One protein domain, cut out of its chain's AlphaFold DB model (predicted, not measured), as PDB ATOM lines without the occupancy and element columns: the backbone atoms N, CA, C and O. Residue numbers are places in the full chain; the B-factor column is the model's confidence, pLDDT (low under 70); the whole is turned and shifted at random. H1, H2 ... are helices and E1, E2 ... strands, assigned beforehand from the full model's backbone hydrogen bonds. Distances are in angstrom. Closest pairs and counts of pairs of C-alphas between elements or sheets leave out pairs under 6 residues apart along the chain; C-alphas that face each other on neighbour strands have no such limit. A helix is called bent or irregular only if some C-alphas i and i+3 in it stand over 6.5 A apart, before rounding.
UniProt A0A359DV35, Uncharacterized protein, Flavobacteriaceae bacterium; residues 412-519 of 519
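Overview. This is residues 412 to 519 of the 519 residues of an uncharacterized protein of Flavobacteriaceae bacterium (UniProt A0A359DV35). A long, twisted sheet of seven strands, laid side by side in chain order, has a helical hairpin, H1 and H2, packed on one face at its E1 to E3 end, while E6 and E7 and the whole opposite face have no helix over them. After E7 the last residues, 512 to 519, run on from the far end of the sheet and lengthen the outline. The 108 printed residues hold, in chain order, E1, E2, H1, H2, E3, E4, E5, E6 and E7; the sheet, in the order E1 - E2 - E3 - E4 - E5 - E6 - E7, is all antiparallel and the class is mixed, helices and strands. The whole is only just compact, close to loose, with a radius of gyration of the C-alphas of 15.3 A, and elongated, spanning 54 by 28 by 19 A.

Arrangement. Edge strand E1, residues 412 to 415, forms a hairpin with E2, residues 420 to 426; N 413 and O 423 are 2.9 A apart, within hydrogen-bond range. H1, residues 430 to 445, and H2, residues 451 to 460, form a helical hairpin: they touch, closest at the C-alphas of Phe 436 and Leu 457, 6.6 A, with a shallow tilt of 15 degrees, opposite ways. E3, residues 465 to 472, is the antiparallel neighbour of E2, with N 424 and O 467 at 2.8 A. E3 begins a meander, each strand the antiparallel neighbour of the one before, with E4, residues 476 to 481, E5, residues 487 to 492, E6, residues 498 to 503, and edge strand E7, residues 508 to 511. Its N and O pairs within hydrogen-bond range include N 470 and O 479, 2.9 A, N 480 and O 488, 2.9 A, N 489 and O 502, 2.8 A, and N 501 and O 510, 2.8 A. Both helices are on the same face of the sheet, giving two layers. H1, at a height over the sheet of 8.2 A, runs along the strands, over E1 and, only just, with 3 C-alphas, E2. H2, at 9.8 A, lies over E3, at 21 degrees to it on the local plane. O i to N i+4 pairs are within range in 7 of 12 for H1 and 3 of 6 for H2.

Along the chain. E1 begins at C-alpha 412 (105.836, 126.817, 392.384). E2 measures 17.5 A and H1, with a kink of 52 degrees near residue 437, 20.2 A. Both helices are irregular: C-alphas 432 and 435, and C-alphas 453 and 456, are each 7.4 A apart. H2 measures 15.6 A, E3 23.7 A and E5 16.2 A. E7 ends at C-alpha 511 (93.674, 106.333, 375.410).

Size, cuts and confidence. The C-alphas farthest apart are those of Ser 431 and Pro 519, 54.2 A. The printed part has no cut, and the links between its named elements are tight. Mean pLDDT of the printed part is 92.9; residues 516 to 519, up to the chain's last residue, are under 70.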
ATOM      1  N   ILE A 412     107.025 126.978 393.217       98.44
ATOM      2  CA  ILE A 412     105.836 126.817 392.384       98.44
ATOM      3  C   ILE A 412     105.504 128.170 391.763       98.44
ATOM      4  O   ILE A 412     105.330 129.160 392.472       98.44
ATOM      5  N   ILE A 413     105.404 128.200 390.437       98.31
ATOM      6  CA  ILE A 413     104.933 129.367 389.688       98.31
ATOM      7  C   ILE A 413     103.473 129.122 389.330       98.31
ATOM      8  O   ILE A 413     103.141 128.077 388.764       98.31
ATOM      9  N   TRP A 414     102.615 130.087 389.644       98.12
ATOM     10  CA  TRP A 414     101.195 130.063 389.311       98.12
ATOM     11  C   TRP A 414     100.926 130.938 388.089       98.12
ATOM     12  O   TRP A 414     101.602 131.931 387.868       98.12
ATOM     13  N   GLY A 415      99.948 130.556 387.274       96.94
ATOM     14  CA  GLY A 415      99.523 131.294 386.087       96.94
ATOM     15  C   GLY A 415      98.002 131.357 385.986       96.94
ATOM     16  O   GLY A 415      97.290 130.966 386.917       96.94
ATOM     17  N   TYR A 416      97.492 131.850 384.858       96.38
ATOM     18  CA  TYR A 416      96.051 131.980 384.588       96.38
ATOM     19  C   TYR A 416      95.322 132.782 385.679       96.38
ATOM     20  O   TYR A 416      94.272 132.394 386.196       96.38
ATOM     21  N   GLY A 417      95.930 133.894 386.089       94.75
ATOM     22  CA  GLY A 417      95.465 134.727 387.187       94.75
ATOM     23  C   GLY A 417      95.614 134.056 388.551       94.75
ATOM     24  O   GLY A 417      94.809 134.331 389.435       94.75
ATOM     25  N   GLY A 418      96.595 133.172 388.739       95.38
ATOM     26  CA  GLY A 418      96.828 132.465 390.003       95.38
ATOM     27  C   GLY A 418      95.866 131.300 390.254       95.38
ATOM     28  O   GLY A 418      95.629 130.954 391.406       95.38
ATOM     29  N   GLN A 419      95.267 130.736 389.200       95.25
ATOM     30  CA  GLN A 419      94.323 129.615 389.307       95.25
ATOM     31  C   GLN A 419      95.005 128.251 389.184       95.25
ATOM     32  O   GLN A 419      94.535 127.283 389.777       95.25
ATOM     33  N   TYR A 420      96.104 128.165 388.424       96.88
ATOM     34  CA  TYR A 420      96.769 126.895 388.128       96.88
ATOM     35  C   TYR A 420      98.292 126.991 388.285       96.88
ATOM     36  O   TYR A 420      98.875 127.998 387.869       96.88
ATOM     37  N   PRO A 421      98.962 125.955 388.823       97.81
ATOM     38  CA  PRO A 421     100.416 125.895 388.850       97.81
ATOM     39  C   PRO A 421     100.940 125.618 387.438       97.81
ATOM     40  O   PRO A 421     100.589 124.607 386.834       97.81
ATOM     41  N   ILE A 422     101.791 126.498 386.916       98.25
ATOM     42  CA  ILE A 422     102.393 126.390 385.578       98.25
ATOM     43  C   ILE A 422     103.827 125.856 385.611       98.25
ATOM     44  O   ILE A 422     104.317 125.367 384.596       98.25
ATOM     45  N   ALA A 423     104.492 125.886 386.769       98.25
ATOM     46  CA  ALA A 423     105.765 125.203 386.971       98.25
ATOM     47  C   ALA A 423     105.955 124.749 388.422       98.25
ATOM     48  O   ALA A 423     105.668 125.500 389.350       98.25
ATOM     49  N   LYS A 424     106.503 123.545 388.594       98.44
ATOM     50  CA  LYS A 424     107.097 123.028 389.832       98.44
ATOM     51  C   LYS A 424     108.599 122.885 389.594       98.44
ATOM     52  O   LYS A 424     109.002 122.177 388.670       98.44
ATOM     53  N   ILE A 425     109.408 123.558 390.401       98.44
ATOM     54  CA  ILE A 425     110.864 123.610 390.259       98.44
ATOM     55  C   ILE A 425     111.496 123.053 391.530       98.44
ATOM     56  O   ILE A 425     111.494 123.719 392.560       98.44
ATOM     57  N   GLU A 426     112.019 121.834 391.469       98.12
ATOM     58  CA  GLU A 426     112.710 121.191 392.592       98.12
ATOM     59  C   GLU A 426     114.216 121.455 392.477       98.12
ATOM     60  O   GLU A 426     114.804 121.253 391.416       98.12
ATOM     61  N   GLY A 427     114.844 121.924 393.556       97.06
ATOM     62  CA  GLY A 427     116.260 122.303 393.572       97.06
ATOM     63  C   GLY A 427     116.545 123.783 393.313       97.06
ATOM     64  O   GLY A 427     117.713 124.140 393.218       97.06
ATOM     65  N   ALA A 428     115.524 124.646 393.236       97.19
ATOM     66  CA  ALA A 428     115.706 126.100 393.184       97.19
ATOM     67  C   ALA A 428     114.680 126.834 394.060       97.19
ATOM     68  O   ALA A 428     113.510 126.448 394.151       97.19
ATOM     69  N   SER A 429     115.132 127.905 394.706       97.06
ATOM     70  CA  SER A 429     114.326 128.803 395.536       97.06
ATOM     71  C   SER A 429     113.524 129.814 394.712       97.06
ATOM     72  O   SER A 429     113.836 130.099 393.554       97.06
ATOM     73  N   LEU A 430     112.516 130.424 395.339       96.94
ATOM     74  CA  LEU A 430     111.657 131.435 394.730       96.94
ATOM     75  C   LEU A 430     112.473 132.654 394.287       96.94
ATOM     76  O   LEU A 430     112.204 133.229 393.236       96.94
ATOM     77  N   SER A 431     113.507 133.019 395.053       97.12
ATOM     78  CA  SER A 431     114.436 134.094 394.694       97.12
ATOM     79  C   SER A 431     115.185 133.813 393.393       97.12
ATOM     80  O   SER A 431     115.321 134.723 392.577       97.12
ATOM     81  N   GLU A 432     115.611 132.569 393.161       97.00
ATOM     82  CA  GLU A 432     116.342 132.171 391.948       97.00
ATOM     83  C   GLU A 432     115.445 132.138 390.705       97.00
ATOM     84  O   GLU A 432     115.919 132.373 389.597       97.00
ATOM     85  N   VAL A 433     114.142 131.886 390.878       97.06
ATOM     86  CA  VAL A 433     113.176 131.826 389.765       97.06
ATOM     87  C   VAL A 433     112.428 133.149 389.538       97.06
ATOM     88  O   VAL A 433     111.757 133.305 388.520       97.06
ATOM     89  N   SER A 434     112.542 134.105 390.466       96.31
ATOM     90  CA  SER A 434     111.732 135.332 390.523       96.31
ATOM     91  C   SER A 434     111.752 136.169 389.239       96.31
ATOM     92  O   SER A 434     110.716 136.693 388.829       96.31
ATOM     93  N   SER A 435     112.899 136.239 388.558       97.19
ATOM     94  CA  SER A 435     113.074 136.997 387.312       97.19
ATOM     95  C   SER A 435     112.290 136.429 386.122       97.19
ATOM     96  O   SER A 435     112.059 137.148 385.149       97.19
ATOM     97  N   PHE A 436     111.852 135.167 386.185       97.25
ATOM     98  CA  PHE A 436     111.094 134.506 385.117       97.25
ATOM     99  C   PHE A 436     109.574 134.584 385.318       97.25
ATOM    100  O   PHE A 436     108.827 134.437 384.350       97.25
ATOM    101  N   ILE A 437     109.114 134.818 386.553       96.69
ATOM    102  CA  ILE A 437     107.699 134.702 386.945       96.69
ATOM    103  C   ILE A 437     106.812 135.626 386.111       96.69
ATOM    104  O   ILE A 437     105.878 135.153 385.471       96.69
ATOM    105  N   GLN A 438     107.138 136.922 386.050       96.19
ATOM    106  CA  GLN A 438     106.285 137.921 385.399       96.19
ATOM    107  C   GLN A 438     106.011 137.591 383.923       96.19
ATOM    108  O   GLN A 438     104.873 137.673 383.464       96.19
ATOM    109  N   ASN A 439     107.039 137.181 383.175       97.06
ATOM    110  CA  ASN A 439     106.893 136.851 381.757       97.06
ATOM    111  C   ASN A 439     106.044 135.587 381.549       97.06
ATOM    112  O   ASN A 439     105.204 135.555 380.648       97.06
ATOM    113  N   LEU A 440     106.233 134.567 382.392       97.62
ATOM    114  CA  LEU A 440     105.449 133.329 382.345       97.62
ATOM    115  C   LEU A 440     103.982 133.573 382.725       97.62
ATOM    116  O   LEU A 440     103.080 133.056 382.066       97.62
ATOM    117  N   GLU A 441     103.735 134.407 383.733       96.44
ATOM    118  CA  GLU A 441     102.390 134.813 384.135       96.44
ATOM    119  C   GLU A 441     101.669 135.564 383.013       96.44
ATOM    120  O   GLU A 441     100.554 135.183 382.656       96.44
ATOM    121  N   ILE A 442     102.308 136.570 382.401       97.12
ATOM    122  CA  ILE A 442     101.741 137.322 381.267       97.12
ATOM    123  C   ILE A 442     101.402 136.377 380.111       97.12
ATOM    124  O   ILE A 442     100.295 136.442 379.574       97.12
ATOM    125  N   ALA A 443     102.317 135.470 379.754       97.12
ATOM    126  CA  ALA A 443     102.077 134.498 378.693       97.12
ATOM    127  C   ALA A 443     100.890 133.577 379.020       97.12
ATOM    128  O   ALA A 443     100.045 133.329 378.161       97.12
ATOM    129  N   SER A 444     100.784 133.110 380.269       96.81
ATOM    130  CA  SER A 444      99.658 132.275 380.709       96.81
ATOM    131  C   SER A 444      98.323 133.024 380.673       96.81
ATOM    132  O   SER A 444      97.330 132.489 380.186       96.81
ATOM    133  N   ASN A 445      98.303 134.287 381.106       94.44
ATOM    134  CA  ASN A 445      97.092 135.106 381.176       94.44
ATOM    135  C   ASN A 445      96.574 135.501 379.789       94.44
ATOM    136  O   ASN A 445      95.369 135.640 379.605       94.44
ATOM    137  N   ASN A 446      97.477 135.645 378.816       95.00
ATOM    138  CA  ASN A 446      97.138 135.985 377.435       95.00
ATOM    139  C   ASN A 446      96.912 134.753 376.542       95.00
ATOM    140  O   ASN A 446      96.671 134.909 375.347       95.00
ATOM    141  N   GLY A 447      97.010 133.533 377.086       93.31
ATOM    142  CA  GLY A 447      96.845 132.298 376.314       93.31
ATOM    143  C   GLY A 447      97.973 132.027 375.312       93.31
ATOM    144  O   GLY A 447      97.774 131.289 374.353       93.31
ATOM    145  N   THR A 448      99.154 132.618 375.516       95.69
ATOM    146  CA  THR A 448     100.334 132.457 374.645       95.69
ATOM    147  C   THR A 448     101.429 131.595 375.280       95.69
ATOM    148  O   THR A 448     102.550 131.547 374.773       95.69
ATOM    149  N   LEU A 449     101.146 130.951 376.417       97.06
ATOM    150  CA  LEU A 449     102.086 130.064 377.100       97.06
ATOM    151  C   LEU A 449     102.287 128.784 376.281       97.06
ATOM    152  O   LEU A 449     101.338 128.063 375.988       97.06
ATOM    153  N   THR A 450     103.538 128.487 375.943       95.31
ATOM    154  CA  THR A 450     103.934 127.277 375.209       95.31
ATOM    155  C   THR A 450     105.043 126.551 375.965       95.31
ATOM    156  O   THR A 450     105.592 127.079 376.935       95.31
ATOM    157  N   LYS A 451     105.413 125.340 375.532       91.81
ATOM    158  CA  LYS A 451     106.523 124.606 376.160       91.81
ATOM    159  C   LYS A 451     107.840 125.391 376.092       91.81
ATOM    160  O   LYS A 451     108.613 125.393 377.049       91.81
ATOM    161  N   ASP A 452     108.043 126.129 375.000       94.25
ATOM    162  CA  ASP A 452     109.257 126.906 374.750       94.25
ATOM    163  C   ASP A 452     109.336 128.154 375.639       94.25
ATOM    164  O   ASP A 452     110.428 128.655 375.903       94.25
ATOM    165  N   SER A 453     108.207 128.611 376.202       96.75
ATOM    166  CA  SER A 453     108.179 129.709 377.179       96.75
ATOM    167  C   SER A 453     109.052 129.426 378.411       96.75
ATOM    168  O   SER A 453     109.538 130.361 379.043       96.75
ATOM    169  N   PHE A 454     109.301 128.153 378.737       96.88
ATOM    170  CA  PHE A 454     110.128 127.741 379.876       96.88
ATOM    171  C   PHE A 454     111.611 127.516 379.521       96.88
ATOM    172  O   PHE A 454     112.398 127.165 380.403       96.88
ATOM    173  N   ALA A 455     112.029 127.718 378.265       95.62
ATOM    174  CA  ALA A 455     113.393 127.422 377.815       95.62
ATOM    175  C   ALA A 455     114.461 128.246 378.555       95.62
ATOM    176  O   ALA A 455     115.475 127.699 378.993       95.62
ATOM    177  N   SER A 456     114.216 129.546 378.760       95.69
ATOM    178  CA  SER A 456     115.133 130.418 379.508       95.69
ATOM    179  C   SER A 456     115.262 129.995 380.973       95.69
ATOM    180  O   SER A 456     116.373 129.979 381.497       95.69
ATOM    181  N   LEU A 457     114.157 129.581 381.604       96.75
ATOM    182  CA  LEU A 457     114.151 129.076 382.980       96.75
ATOM    183  C   LEU A 457     114.981 127.786 383.098       96.75
ATOM    184  O   LEU A 457     115.833 127.679 383.977       96.75
ATOM    185  N   ARG A 458     114.784 126.828 382.181       96.19
ATOM    186  CA  ARG A 458     115.543 125.563 382.155       96.19
ATOM    187  C   ARG A 458     117.030 125.774 381.884       96.19
ATOM    188  O   ARG A 458     117.862 125.114 382.496       96.19
ATOM    189  N   THR A 459     117.365 126.710 380.998       95.94
ATOM    190  CA  THR A 459     118.760 127.042 380.669       95.94
ATOM    191  C   THR A 459     119.474 127.703 381.848       95.94
ATOM    192  O   THR A 459     120.640 127.413 382.099       95.94
ATOM    193  N   ALA A 460     118.781 128.578 382.580       96.94
ATOM    194  CA  ALA A 460     119.343 129.265 383.739       96.94
ATOM    195  C   ALA A 460     119.534 128.344 384.955       96.94
ATOM    196  O   ALA A 460     120.412 128.602 385.775       96.94
ATOM    197  N   LEU A 461     118.737 127.275 385.068       96.50
ATOM    198  CA  LEU A 461     118.732 126.362 386.214       96.50
ATOM    199  C   LEU A 461     118.964 124.901 385.782       96.50
ATOM    200  O   LEU A 461     118.092 124.055 385.980       96.50
ATOM    201  N   PRO A 462     120.147 124.562 385.231       94.38
ATOM    202  CA  PRO A 462     120.418 123.227 384.689       94.38
ATOM    203  C   PRO A 462     120.445 122.116 385.753       94.38
ATOM    204  O   PRO A 462     120.368 120.942 385.411       94.38
ATOM    205  N   GLN A 463     120.573 122.478 387.034       93.19
ATOM    206  CA  GLN A 463     120.572 121.542 388.164       93.19
ATOM    207  C   GLN A 463     119.169 121.316 388.754       93.19
ATOM    208  O   GLN A 463     118.993 120.421 389.576       93.19
ATOM    209  N   ALA A 464     118.176 122.127 388.366       96.81
ATOM    210  CA  ALA A 464     116.826 122.041 388.907       96.81
ATOM    211  C   ALA A 464     115.959 121.070 388.094       96.81
ATOM    212  O   ALA A 464     115.972 121.062 386.861       96.81
ATOM    213  N   MET A 465     115.135 120.285 388.784       97.81
ATOM    214  CA  MET A 465     114.124 119.447 388.149       97.81
ATOM    215  C   MET A 465     112.861 120.274 387.918       97.81
ATOM    216  O   MET A 465     112.097 120.552 388.842       97.81
ATOM    217  N   ILE A 466     112.650 120.684 386.667       98.31
ATOM    218  CA  ILE A 466     111.528 121.544 386.284       98.31
ATOM    219  C   ILE A 466     110.440 120.702 385.623       98.31
ATOM    220  O   ILE A 466     110.654 120.117 384.559       98.31
ATOM    221  N   THR A 467     109.255 120.694 386.227       98.56
ATOM    222  CA  THR A 467     108.025 120.197 385.603       98.56
ATOM    223  C   THR A 467     107.130 121.383 385.280       98.56
ATOM    224  O   THR A 467     106.783 122.142 386.182       98.56
ATOM    225  N   SER A 468     106.770 121.568 384.014       98.25
ATOM    226  CA  SER A 468     105.922 122.676 383.560       98.25
ATOM    227  C   SER A 468     104.584 122.176 383.035       98.25
ATOM    228  O   SER A 468     104.516 121.106 382.435       98.25
ATOM    229  N   TYR A 469     103.542 122.977 383.237       98.31
ATOM    230  CA  TYR A 469     102.158 122.643 382.925       98.31
ATOM    231  C   TYR A 469     101.532 123.756 382.088       98.31
ATOM    232  O   TYR A 469     101.672 124.943 382.398       98.31
ATOM    233  N   ILE A 470     100.808 123.370 381.046       98.12
ATOM    234  CA  ILE A 470     100.017 124.275 380.211       98.12
ATOM    235  C   ILE A 470      98.577 123.802 380.279       98.12
ATOM    236  O   ILE A 470      98.326 122.599 380.257       98.12
ATOM    237  N   TYR A 471      97.641 124.739 380.377       97.62
ATOM    238  CA  TYR A 471      96.232 124.442 380.563       97.62
ATOM    239  C   TYR A 471      95.411 125.092 379.467       97.62
ATOM    240  O   TYR A 471      95.719 126.182 378.989       97.62
ATOM    241  N   GLN A 472      94.304 124.445 379.148       95.25
ATOM    242  CA  GLN A 472      93.161 125.081 378.531       95.25
ATOM    243  C   GLN A 472      92.155 125.386 379.653       95.25
ATOM    244  O   GLN A 472      91.629 124.449 380.267       95.25
ATOM    245  N   PRO A 473      91.904 126.670 379.976       92.44
ATOM    246  CA  PRO A 473      90.954 127.044 381.020       92.44
ATOM    247  C   PRO A 473      89.595 126.364 380.831       92.44
ATOM    248  O   PRO A 473      89.122 126.234 379.703       92.44
ATOM    249  N   LEU A 474      88.971 125.944 381.937       92.44
ATOM    250  CA  LEU A 474      87.701 125.190 381.978       92.44
ATOM    251  C   LEU A 474      87.739 123.773 381.374       92.44
ATOM    252  O   LEU A 474      86.717 123.091 381.395       92.44
ATOM    253  N   VAL A 475      88.890 123.317 380.870       95.31
ATOM    254  CA  VAL A 475      89.061 121.978 380.284       95.31
ATOM    255  C   VAL A 475      90.035 121.149 381.113       95.31
ATOM    256  O   VAL A 475      89.655 120.133 381.690       95.31
ATOM    257  N   GLY A 476      91.284 121.595 381.228       94.44
ATOM    258  CA  GLY A 476      92.315 120.858 381.950       94.44
ATOM    259  C   GLY A 476      93.721 121.140 381.435       94.44
ATOM    260  O   GLY A 476      93.951 122.105 380.707       94.44
ATOM    261  N   VAL A 477      94.674 120.314 381.857       96.94
ATOM    262  CA  VAL A 477      96.067 120.383 381.408       96.94
ATOM    263  C   VAL A 477      96.165 119.878 379.971       96.94
ATOM    264  O   VAL A 477      95.667 118.806 379.684       96.94
ATOM    265  N   THR A 478      96.791 120.619 379.063       97.25
ATOM    266  CA  THR A 478      97.000 120.204 377.664       97.25
ATOM    267  C   THR A 478      98.412 119.695 377.412       97.25
ATOM    268  O   THR A 478      98.642 118.952 376.461       97.25
ATOM    269  N   SER A 479      99.371 120.076 378.258       97.38
ATOM    270  CA  SER A 479     100.765 119.667 378.128       97.38
ATOM    271  C   SER A 479     101.453 119.638 379.486       97.38
ATOM    272  O   SER A 479     101.355 120.599 380.252       97.38
ATOM    273  N   ILE A 480     102.213 118.574 379.739       98.19
ATOM    274  CA  ILE A 480     103.118 118.449 380.885       98.19
ATOM    275  C   ILE A 480     104.512 118.141 380.357       98.19
ATOM    276  O   ILE A 480     104.713 117.109 379.728       98.19
ATOM    277  N   THR A 481     105.481 119.016 380.622       97.81
ATOM    278  CA  THR A 481     106.890 118.771 380.278       97.81
ATOM    279  C   THR A 481     107.670 118.458 381.543       97.81
ATOM    280  O   THR A 481     107.816 119.320 382.415       97.81
ATOM    281  N   GLY A 482     108.174 117.230 381.645       96.12
ATOM    282  CA  GLY A 482     108.897 116.739 382.814       96.12
ATOM    283  C   GLY A 482     110.321 117.300 382.957       96.12
ATOM    284  O   GLY A 482     110.812 118.038 382.093       96.12
ATOM    285  N   PRO A 483     111.035 116.928 384.036       95.88
ATOM    286  CA  PRO A 483     112.420 117.350 384.272       95.88
ATOM    287  C   PRO A 483     113.395 116.910 383.178       95.88
ATOM    288  O   PRO A 483     114.339 117.628 382.868       95.88
ATOM    289  N   ASN A 484     113.135 115.759 382.555       92.75
ATOM    290  CA  ASN A 484     113.924 115.206 381.451       92.75
ATOM    291  C   ASN A 484     113.679 115.911 380.099       92.75
ATOM    292  O   ASN A 484     114.241 115.493 379.091       92.75
ATOM    293  N   GLY A 485     112.821 116.936 380.060       91.19
ATOM    294  CA  GLY A 485     112.455 117.662 378.844       91.19
ATOM    295  C   GLY A 485     111.448 116.940 377.947       91.19
ATOM    296  O   GLY A 485     111.055 117.506 376.932       91.19
ATOM    297  N   GLN A 486     111.008 115.731 378.312       92.75
ATOM    298  CA  GLN A 486     109.962 115.021 377.581       92.75
ATOM    299  C   GLN A 486     108.598 115.614 377.921       92.75
ATOM    300  O   GLN A 486     108.310 115.917 379.082       92.75
ATOM    301  N   THR A 487     107.770 115.777 376.897       96.44
ATOM    302  CA  THR A 487     106.430 116.337 376.998       96.44
ATOM    303  C   THR A 487     105.380 115.284 376.696       96.44
ATOM    304  O   THR A 487     105.458 114.552 375.707       96.44
ATOM    305  N   GLU A 488     104.377 115.253 377.558       96.69
ATOM    306  CA  GLU A 488     103.121 114.556 377.347       96.69
ATOM    307  C   GLU A 488     102.056 115.580 376.954       96.69
ATOM    308  O   GLU A 488     101.892 116.596 377.635       96.69
ATOM    309  N   TYR A 489     101.319 115.307 375.881       97.81
ATOM    310  CA  TYR A 489     100.187 116.117 375.439       97.81
ATOM    311  C   TYR A 489      98.887 115.401 375.774       97.81
ATOM    312  O   TYR A 489      98.726 114.212 375.501       97.81
ATOM    313  N   TYR A 490      97.971 116.153 376.365       97.69
ATOM    314  CA  TYR A 490      96.695 115.693 376.886       97.69
ATOM    315  C   TYR A 490      95.607 116.224 375.959       97.69
ATOM    316  O   TYR A 490      95.299 117.417 375.948       97.69
ATOM    317  N   ASN A 491      95.067 115.335 375.135       96.75
ATOM    318  CA  ASN A 491      94.068 115.675 374.135       96.75
ATOM    319  C   ASN A 491      92.677 115.437 374.700       96.75
ATOM    320  O   ASN A 491      92.429 114.413 375.339       96.75
ATOM    321  N   TYR A 492      91.762 116.355 374.413       95.81
ATOM    322  CA  TYR A 492      90.386 116.295 374.878       95.81
ATOM    323  C   TYR A 492      89.430 116.122 373.704       95.81
ATOM    324  O   TYR A 492      89.691 116.601 372.601       95.81
ATOM    325  N   ASP A 493      88.318 115.433 373.941       92.56
ATOM    326  CA  ASP A 493      87.226 115.370 372.976       92.56
ATOM    327  C   ASP A 493      86.383 116.663 372.972       92.56
ATOM    328  O   ASP A 493      86.594 117.580 373.766       92.56
ATOM    329  N   ALA A 494      85.391 116.736 372.079       92.06
ATOM    330  CA  ALA A 494      84.513 117.903 371.936       92.06
ATOM    331  C   ALA A 494      83.668 118.223 373.190       92.06
ATOM    332  O   ALA A 494      83.070 119.294 373.264       92.06
ATOM    333  N   ALA A 495      83.607 117.309 374.164       91.62
ATOM    334  CA  ALA A 495      82.940 117.502 375.447       91.62
ATOM    335  C   ALA A 495      83.928 117.853 376.575       91.62
ATOM    336  O   ALA A 495      83.551 117.801 377.746       91.62
ATOM    337  N   ASN A 496      85.173 118.217 376.242       93.38
ATOM    338  CA  ASN A 496      86.237 118.579 377.181       93.38
ATOM    339  C   ASN A 496      86.645 117.436 378.130       93.38
ATOM    340  O   ASN A 496      87.039 117.679 379.270       93.38
ATOM    341  N   ARG A 497      86.581 116.176 377.673       91.81
ATOM    342  CA  ARG A 497      87.027 114.995 378.441       91.81
ATOM    343  C   ARG A 497      88.342 114.456 377.882       91.81
ATOM    344  O   ARG A 497      88.527 114.462 376.670       91.81
ATOM    345  N   LEU A 498      89.245 113.983 378.745       93.62
ATOM    346  CA  LEU A 498      90.607 113.557 378.378       93.62
ATOM    347  C   LEU A 498      90.609 112.320 377.466       93.62
ATOM    348  O   LEU A 498      90.539 111.206 377.954       93.62
ATOM    349  N   GLN A 499      90.694 112.485 376.157       91.94
ATOM    350  CA  GLN A 499      90.594 111.410 375.169       91.94
ATOM    351  C   GLN A 499      91.889 110.596 375.030       91.94
ATOM    352  O   GLN A 499      91.856 109.374 374.870       91.94
ATOM    353  N   SER A 500      93.048 111.253 375.052       91.88
ATOM    354  CA  SER A 500      94.336 110.569 374.922       91.88
ATOM    355  C   SER A 500      95.478 111.347 375.558       91.88
ATOM    356  O   SER A 500      95.409 112.563 375.728       91.88
ATOM    357  N   ILE A 501      96.536 110.617 375.899       95.88
ATOM    358  CA  ILE A 501      97.836 111.153 376.285       95.88
ATOM    359  C   ILE A 501      98.852 110.630 375.274       95.88
ATOM    360  O   ILE A 501      98.959 109.414 375.073       95.88
ATOM    361  N   VAL A 502      99.590 111.536 374.640       94.88
ATOM    362  CA  VAL A 502     100.620 111.219 373.640       94.88
ATOM    363  C   VAL A 502     101.964 111.817 374.045       94.88
ATOM    364  O   VAL A 502     102.004 112.816 374.757       94.88
ATOM    365  N   ASN A 503     103.070 111.225 373.602       93.19
ATOM    366  CA  ASN A 503     104.410 111.767 373.845       93.19
ATOM    367  C   ASN A 503     104.837 112.797 372.774       93.19
ATOM    368  O   ASN A 503     104.113 113.060 371.813       93.19
ATOM    369  N   ASP A 504     106.055 113.340 372.891       90.50
ATOM    370  CA  ASP A 504     106.660 114.273 371.918       90.50
ATOM    371  C   ASP A 504     106.730 113.773 370.471       90.50
ATOM    372  O   ASP A 504     106.799 114.581 369.545       90.50
ATOM    373  N   LYS A 505     106.708 112.455 370.258       91.81
ATOM    374  CA  LYS A 505     106.700 111.836 368.928       91.81
ATOM    375  C   LYS A 505     105.287 111.577 368.404       91.81
ATOM    376  O   LYS A 505     105.151 110.952 367.358       91.81
ATOM    377  N   GLN A 506     104.255 112.054 369.106       90.06
ATOM    378  CA  GLN A 506     102.843 111.764 368.835       90.06
ATOM    379  C   GLN A 506     102.490 110.274 368.983       90.06
ATOM    380  O   GLN A 506     101.488 109.806 368.444       90.06
ATOM    381  N   GLU A 507     103.293 109.511 369.731       90.50
ATOM    382  CA  GLU A 507     102.975 108.123 370.051       90.50
ATOM    383  C   GLU A 507     102.002 108.096 371.232       90.50
ATOM    384  O   GLU A 507     102.197 108.778 372.242       90.50
ATOM    385  N   VAL A 508     100.946 107.295 371.107       92.12
ATOM    386  CA  VAL A 508      99.916 107.147 372.136       92.12
ATOM    387  C   VAL A 508     100.488 106.411 373.343       92.12
ATOM    388  O   VAL A 508     100.860 105.244 373.252       92.12
ATOM    389  N   LEU A 509     100.505 107.088 374.491       89.81
ATOM    390  CA  LEU A 509     100.837 106.490 375.785       89.81
ATOM    391  C   LEU A 509      99.593 105.893 376.439       89.81
ATOM    392  O   LEU A 509      99.651 104.835 377.063       89.81
ATOM    393  N   LYS A 510      98.461 106.593 376.307       87.50
ATOM    394  CA  LYS A 510      97.188 106.178 376.886       87.50
ATOM    395  C   LYS A 510      96.016 106.723 376.084       87.50
ATOM    396  O   LYS A 510      96.028 107.877 375.667       87.50
ATOM    397  N   THR A 511      94.979 105.916 375.927       84.19
ATOM    398  CA  THR A 511      93.674 106.333 375.410       84.19
ATOM    399  C   THR A 511      92.618 106.134 376.478       84.19
ATOM    400  O   THR A 511      92.696 105.214 377.296       84.19
ATOM    401  N   PHE A 512      91.631 107.016 376.471       82.06
ATOM    402  CA  PHE A 512      90.449 106.906 377.299       82.06
ATOM    403  C   PHE A 512      89.248 106.952 376.374       82.06
ATOM    404  O   PHE A 512      88.977 107.947 375.702       82.06
ATOM    405  N   GLU A 513      88.534 105.839 376.332       79.88
ATOM    406  CA  GLU A 513      87.309 105.749 375.567       79.88
ATOM    407  C   GLU A 513      86.136 106.051 376.480       79.88
ATOM    408  O   GLU A 513      85.790 105.311 377.403       79.88
ATOM    409  N   TYR A 514      85.549 107.204 376.207       75.69
ATOM    410  CA  TYR A 514      84.380 107.715 376.878       75.69
ATOM    411  C   TYR A 514      83.144 107.269 376.141       75.69
ATOM    412  O   TYR A 514      82.584 107.960 375.287       75.69
ATOM    413  N   ASN A 515      82.706 106.088 376.521       70.12
ATOM    414  CA  ASN A 515      81.459 105.559 376.042       70.12
ATOM    415  C   ASN A 515      80.386 106.201 376.923       70.12
ATOM    416  O   ASN A 515      80.302 105.955 378.120       70.12
ATOM    417  N   TYR A 516      79.626 107.121 376.350       52.03
ATOM    418  CA  TYR A 516      78.508 107.791 377.013       52.03
ATOM    419  C   TYR A 516      77.314 107.546 376.143       52.03
ATOM    420  O   TYR A 516      77.375 108.042 375.028       52.03
ATOM    421  N   LYS A 517      76.267 106.853 376.594       43.59
ATOM    422  CA  LYS A 517      75.104 106.635 375.729       43.59
ATOM    423  C   LYS A 517      74.667 107.964 375.096       43.59
ATOM    424  O   LYS A 517      74.325 108.902 375.816       43.59
ATOM    425  N   GLN A 518      74.743 108.069 373.770       42.44
ATOM    426  CA  GLN A 518      74.057 109.123 373.028       42.44
ATOM    427  C   GLN A 518      72.552 109.010 373.363       42.44
ATOM    428  O   GLN A 518      72.075 107.880 373.511       42.44
ATOM    429  N   PRO A 519      71.846 110.137 373.571       42.94
ATOM    430  CA  PRO A 519      70.455 110.151 374.028       42.94
ATOM    431  C   PRO A 519      69.482 109.406 373.110       42.94
ATOM    432  O   PRO A 519      69.720 109.373 371.880       42.94
TER     433      PRO A 519